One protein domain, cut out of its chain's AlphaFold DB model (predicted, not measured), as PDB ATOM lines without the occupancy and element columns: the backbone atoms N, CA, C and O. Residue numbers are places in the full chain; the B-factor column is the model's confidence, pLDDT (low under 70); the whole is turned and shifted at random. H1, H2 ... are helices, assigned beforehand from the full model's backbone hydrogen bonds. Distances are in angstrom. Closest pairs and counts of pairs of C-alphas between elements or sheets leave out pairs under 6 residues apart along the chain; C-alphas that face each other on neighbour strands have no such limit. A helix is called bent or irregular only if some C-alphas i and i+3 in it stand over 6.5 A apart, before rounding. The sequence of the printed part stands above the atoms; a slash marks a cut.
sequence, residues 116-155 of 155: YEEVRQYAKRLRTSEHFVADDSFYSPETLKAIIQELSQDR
ATOM      1  N   TYR A 116     -38.804  19.200  42.275       98.00
ATOM      2  CA  TYR A 116     -37.431  19.149  41.760       98.00
ATOM      3  C   TYR A 116     -36.366  19.484  42.814       98.00
ATOM      4  O   TYR A 116     -35.345  18.800  42.910       98.00
ATOM      5  N   GLU A 117     -36.617  20.508  43.635       98.12
ATOM      6  CA  GLU A 117     -35.687  20.951  44.684       98.12
ATOM      7  C   GLU A 117     -35.387  19.862  45.725       98.12
ATOM      8  O   GLU A 117     -34.271  19.788  46.245       98.12
ATOM      9  N   GLU A 118     -36.355  18.987  46.001       97.50
ATOM     10  CA  GLU A 118     -36.156  17.840  46.885       97.50
ATOM     11  C   GLU A 118     -35.481  16.679  46.145       97.50
ATOM     12  O   GLU A 118     -34.509  16.121  46.653       97.50
ATOM     13  N   VAL A 119     -35.918  16.356  44.919       96.81
ATOM     14  CA  VAL A 119     -35.324  15.283  44.096       96.81
ATOM     15  C   VAL A 119     -33.822  15.483  43.897       96.81
ATOM     16  O   VAL A 119     -33.050  14.534  44.044       96.81
ATOM     17  N   ARG A 120     -33.363  16.709  43.616       96.00
ATOM     18  CA  ARG A 120     -31.929  16.977  43.393       96.00
ATOM     19  C   ARG A 120     -31.050  16.663  44.608       96.00
ATOM     20  O   ARG A 120     -29.874  16.349  44.430       96.00
ATOM     21  N   GLN A 121     -31.601  16.657  45.827       95.69
ATOM     22  CA  GLN A 121     -30.855  16.263  47.033       95.69
ATOM     23  C   GLN A 121     -30.446  14.782  46.999       95.69
ATOM     24  O   GLN A 121     -29.499  14.372  47.670       95.69
ATOM     25  N   TYR A 122     -31.110  13.983  46.163       94.88
ATOM     26  CA  TYR A 122     -30.818  12.573  45.945       94.88
ATOM     27  C   TYR A 122     -29.924  12.315  44.728       94.88
ATOM     28  O   TYR A 122     -29.792  11.162  44.326       94.88
ATOM     29  N   ALA A 123     -29.273  13.332  44.142       91.62
ATOM     30  CA  ALA A 123     -28.537  13.231  42.870       91.62
ATOM     31  C   ALA A 123     -27.623  11.994  42.730       91.62
ATOM     32  O   ALA A 123     -27.548  11.397  41.658       91.62
ATOM     33  N   LYS A 124     -26.965  11.568  43.817       92.88
ATOM     34  CA  LYS A 124     -26.088  10.380  43.835       92.88
ATOM     35  C   LYS A 124     -26.832   9.052  43.642       92.88
ATOM     36  O   LYS A 124     -26.228   8.087  43.192       92.88
ATOM     37  N   ARG A 125     -28.111   9.005  44.009       93.31
ATOM     38  CA  ARG A 125     -28.980   7.822  44.007       93.31
ATOM     39  C   ARG A 125     -30.050   7.866  42.916       93.31
ATOM     40  O   ARG A 125     -30.645   6.841  42.636       93.31
ATOM     41  N   LEU A 126     -30.266   9.004  42.246       92.38
ATOM     42  CA  LEU A 126     -31.306   9.118  41.211       92.38
ATOM     43  C   LEU A 126     -31.207   8.027  40.144       92.38
ATOM     44  O   LEU A 126     -32.220   7.462  39.768       92.38
ATOM     45  N   ARG A 127     -29.995   7.681  39.698       90.25
ATOM     46  CA  ARG A 127     -29.787   6.652  38.663       90.25
ATOM     47  C   ARG A 127     -30.127   5.227  39.107       90.25
ATOM     48  O   ARG A 127     -30.143   4.345  38.258       90.25
ATOM     49  N   THR A 128     -30.321   4.990  40.404       91.00
ATOM     50  CA  THR A 128     -30.724   3.679  40.933       91.00
ATOM     51  C   THR A 128     -32.226   3.584  41.163       91.00
ATOM     52  O   THR A 128     -32.688   2.497  41.486       91.00
ATOM     53  N   SER A 129     -32.959   4.694  41.031       92.00
ATOM     54  CA  SER A 129     -34.410   4.703  41.178       92.00
ATOM     55  C   SER A 129     -35.069   3.940  40.038       92.00
ATOM     56  O   SER A 129     -34.696   4.118  38.876       92.00
ATOM     57  N   GLU A 130     -36.084   3.137  40.353       93.31
ATOM     58  CA  GLU A 130     -36.893   2.452  39.335       93.31
ATOM     59  C   GLU A 130     -37.699   3.430  38.466       93.31
ATOM     60  O   GLU A 130     -38.080   3.110  37.340       93.31
ATOM     61  N   HIS A 131     -37.907   4.652  38.963       93.50
ATOM     62  CA  HIS A 131     -38.594   5.736  38.269       93.50
ATOM     63  C   HIS A 131     -37.650   6.612  37.430       93.50
ATOM     64  O   HIS A 131     -38.097   7.573  36.798       93.50
ATOM     65  N   PHE A 132     -36.343   6.323  37.411       92.25
ATOM     66  CA  PHE A 132     -35.409   7.062  36.571       92.25
ATOM     67  C   PHE A 132     -35.613   6.720  35.093       92.25
ATOM     68  O   PHE A 132     -35.351   5.605  34.642       92.25
ATOM     69  N   VAL A 133     -35.997   7.731  34.323       90.69
ATOM     70  CA  VAL A 133     -36.145   7.674  32.867       90.69
ATOM     71  C   VAL A 133     -35.269   8.744  32.221       90.69
ATOM     72  O   VAL A 133     -35.012   9.796  32.803       90.69
ATOM     73  N   ALA A 134     -34.741   8.457  31.032       89.44
ATOM     74  CA  ALA A 134     -33.777   9.317  30.339       89.44
ATOM     75  C   ALA A 134     -34.437  10.178  29.246       89.44
ATOM     76  O   ALA A 134     -33.899  10.306  28.146       89.44
ATOM     77  N   ASP A 135     -35.598  10.753  29.549       92.38
ATOM     78  CA  ASP A 135     -36.376  11.620  28.662       92.38
ATOM     79  C   ASP A 135     -37.033  12.775  29.449       92.38
ATOM     80  O   ASP A 135     -36.683  13.046  30.600       92.38
ATOM     81  N   ASP A 136     -37.939  13.513  28.814       89.75
ATOM     82  CA  ASP A 136     -38.635  14.651  29.411       89.75
ATOM     83  C   ASP A 136     -39.642  14.252  30.503       89.75
ATOM     84  O   ASP A 136     -39.853  15.028  31.440       89.75
ATOM     85  N   SER A 137     -40.193  13.035  30.456       93.06
ATOM     86  CA  SER A 137     -41.145  12.530  31.459       93.06
ATOM     87  C   SER A 137     -40.523  12.379  32.853       93.06
ATOM     88  O   SER A 137     -41.241  12.418  33.862       93.06
ATOM     89  N   PHE A 138     -39.187  12.323  32.929       95.38
ATOM     90  CA  PHE A 138     -38.421  12.398  34.175       95.38
ATOM     91  C   PHE A 138     -38.780  13.632  35.008       95.38
ATOM     92  O   PHE A 138     -38.829  13.572  36.234       95.38
ATOM     93  N   TYR A 139     -39.032  14.758  34.339       95.56
ATOM     94  CA  TYR A 139     -39.286  16.045  34.984       95.56
ATOM     95  C   TYR A 139     -40.768  16.277  35.309       95.56
ATOM     96  O   TYR A 139     -41.119  17.368  35.765       95.56
ATOM     97  N   SER A 140     -41.642  15.288  35.088       96.19
ATOM     98  CA  SER A 140     -43.050  15.394  35.478       96.19
ATOM     99  C   SER A 140     -43.206  15.401  37.007       96.19
ATOM    100  O   SER A 140     -42.476  14.686  37.705       96.19
ATOM    101  N   PRO A 141     -44.150  16.180  37.566       96.19
ATOM    102  CA  PRO A 141     -44.400  16.194  39.005       96.19
ATOM    103  C   PRO A 141     -44.684  14.805  39.590       96.19
ATOM    104  O   PRO A 141     -44.258  14.513  40.707       96.19
ATOM    105  N   GLU A 142     -45.375  13.947  38.842       96.69
ATOM    106  CA  GLU A 142     -45.709  12.579  39.235       96.69
ATOM    107  C   GLU A 142     -44.446  11.726  39.395       96.69
ATOM    108  O   GLU A 142     -44.250  11.124  40.454       96.69
ATOM    109  N   THR A 143     -43.558  11.735  38.393       96.88
ATOM    110  CA  THR A 143     -42.282  11.005  38.435       96.88
ATOM    111  C   THR A 143     -41.386  11.524  39.554       96.88
ATOM    112  O   THR A 143     -40.894  10.742  40.369       96.88
ATOM    113  N   LEU A 144     -41.213  12.845  39.662       97.19
ATOM    114  CA  LEU A 144     -40.372  13.452  40.699       97.19
ATOM    115  C   LEU A 144     -40.877  13.115  42.112       97.19
ATOM    116  O   LEU A 144     -40.084  12.805  43.002       97.19
ATOM    117  N   LYS A 145     -42.197  13.115  42.322       96.94
ATOM    118  CA  LYS A 145     -42.804  12.728  43.599       96.94
ATOM    119  C   LYS A 145     -42.593  11.247  43.919       96.94
ATOM    120  O   LYS A 145     -42.296  10.934  45.073       96.94
ATOM    121  N   ALA A 146     -42.717  10.360  42.931       96.31
ATOM    122  CA  ALA A 146     -42.474   8.927  43.099       96.31
ATOM    123  C   ALA A 146     -41.018   8.649  43.513       96.31
ATOM    124  O   ALA A 146     -40.780   7.950  44.496       96.31
ATOM    125  N   ILE A 147     -40.050   9.315  42.869       96.31
ATOM    126  CA  ILE A 147     -38.625   9.233  43.239       96.31
ATOM    127  C   ILE A 147     -38.401   9.638  44.704       96.31
ATOM    128  O   ILE A 147     -37.662   8.973  45.428       96.31
ATOM    129  N   ILE A 148     -39.028  10.724  45.173       96.19
ATOM    130  CA  ILE A 148     -38.906  11.142  46.581       96.19
ATOM    131  C   ILE A 148     -39.478  10.068  47.509       96.19
ATOM    132  O   ILE A 148     -38.875   9.767  48.539       96.19
ATOM    133  N   GLN A 149     -40.639   9.499  47.177       95.62
ATOM    134  CA  GLN A 149     -41.289   8.474  47.996       95.62
ATOM    135  C   GLN A 149     -40.437   7.213  48.125       95.62
ATOM    136  O   GLN A 149     -40.346   6.682  49.227       95.62
ATOM    137  N   GLU A 150     -39.787   6.787  47.044       95.88
ATOM    138  CA  GLU A 150     -38.829   5.682  47.039       95.88
ATOM    139  C   GLU A 150     -37.589   6.032  47.879       95.88
ATOM    140  O   GLU A 150     -37.307   5.418  48.906       95.88
ATOM    141  N   LEU A 151     -36.864   7.090  47.498       94.12
ATOM    142  CA  LEU A 151     -35.528   7.361  48.039       94.12
ATOM    143  C   LEU A 151     -35.530   7.949  49.462       94.12
ATOM    144  O   LEU A 151     -34.480   7.982  50.113       94.12
ATOM    145  N   SER A 152     -36.673   8.438  49.956       91.19
ATOM    146  CA  SER A 152     -36.827   8.921  51.340       91.19
ATOM    147  C   SER A 152     -37.003   7.810  52.374       91.19
ATOM    148  O   SER A 152     -36.706   8.062  53.541       91.19
ATOM    149  N   GLN A 153     -37.437   6.613  51.966       82.06
ATOM    150  CA  GLN A 153     -37.648   5.475  52.870       82.06
ATOM    151  C   GLN A 153     -36.337   4.786  53.271       82.06
ATOM    152  O   GLN A 153     -36.259   4.201  54.344       82.06
ATOM    153  N   ASP A 154     -35.287   4.933  52.463       64.38
ATOM    154  CA  ASP A 154     -33.952   4.378  52.722       64.38
ATOM    155  C   ASP A 154     -33.046   5.320  53.548       64.38
ATOM    156  O   ASP A 154     -31.839   5.406  53.291       64.38
ATOM    157  N   ARG A 155     -33.615   6.115  54.462       57.31
ATOM    158  CA  ARG A 155     -32.858   7.020  55.347       57.31
ATOM    159  C   ARG A 155     -32.603   6.413  56.719       57.31
ATOM    160  O   ARG A 155     -33.529   5.783  57.267       57.31
TER     161      ARG A 155
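What this domain is: This is residues 116 to 155 of the 155 residues of an uncharacterized protein of Deltaproteobacteria bacterium RBG_19FT_COMBO_46_12 (UniProt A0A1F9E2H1). One longer helix, H3, makes the long axis of this small domain, and the shorter H1 packs beside it, running the same way. A long link with no named element arches from the end of H1 to H2, a single short turn of helix near the beginning of H3. The printed part has 40 residues with three named helices, in the order H1, H2, H3, and no named strand; the class is all helix, with 24 of the 40 residues in helices. The whole is compact, with a radius of gyration of the C-alphas of 9.1 A, and elongated in outline, with spans of 27 by 16 by 14 A.

Where its parts are: Find C-alpha 141 at (-44.400, 16.194, 39.005), where H3 begins; from there its 13 residues, 141 to 153, run 18.8 A to C-alpha 153 at (-37.648, 5.475, 52.870). Then go to the first printed residue, Tyr 116, with its C-alpha at (-37.431, 19.149, 41.760): H1 holds residues 116 to 122 and is 10.2 A long. H2 is the four residues 136 to 139, 5.8 A from first to last C-alpha. None of the three helices is bent.

How they stand to each other: Start from H3 and look at Ile 148: its C-alpha is 6.0 A from that of Val 119, the closest pair between H3 and H1. These two helices touch, with 7 pairs of C-alphas within 8 A. They run the same way at a shallow tilt of 33 degrees, only just short of steep. H2 is close to H3 but not clearly touching; their closest C-alphas, of Phe 138 and Leu 144, are 6.9 A apart. H2 is also close to H1 but not clearly touching, with the closest C-alphas, of Tyr 116 and Tyr 139, 7.7 A apart. In the backbone, 8 of 9 O i to N i+4 pairs are within hydrogen-bond range in H3, and 1 of 3 in H1, where 3 of 4 O i to N i+3 pairs are within range; H2 is too short for an O i to N i+4 pair.

The domain as a whole: Look to Asp 136 and Arg 155 for the two C-alphas farthest apart, 27.6 A. The printed part has no cut, and Arg 155 is the chain's last residue. The link from H1 to H2, residues 123 to 135, is long; its C-alphas lie 5 to 13 A from the mean of the C-alphas. The link from H2 to H3 is tight, with one residue, Ser 140. The mean pLDDT of the printed part is 92.4, and residues 154 to 155 are under 70.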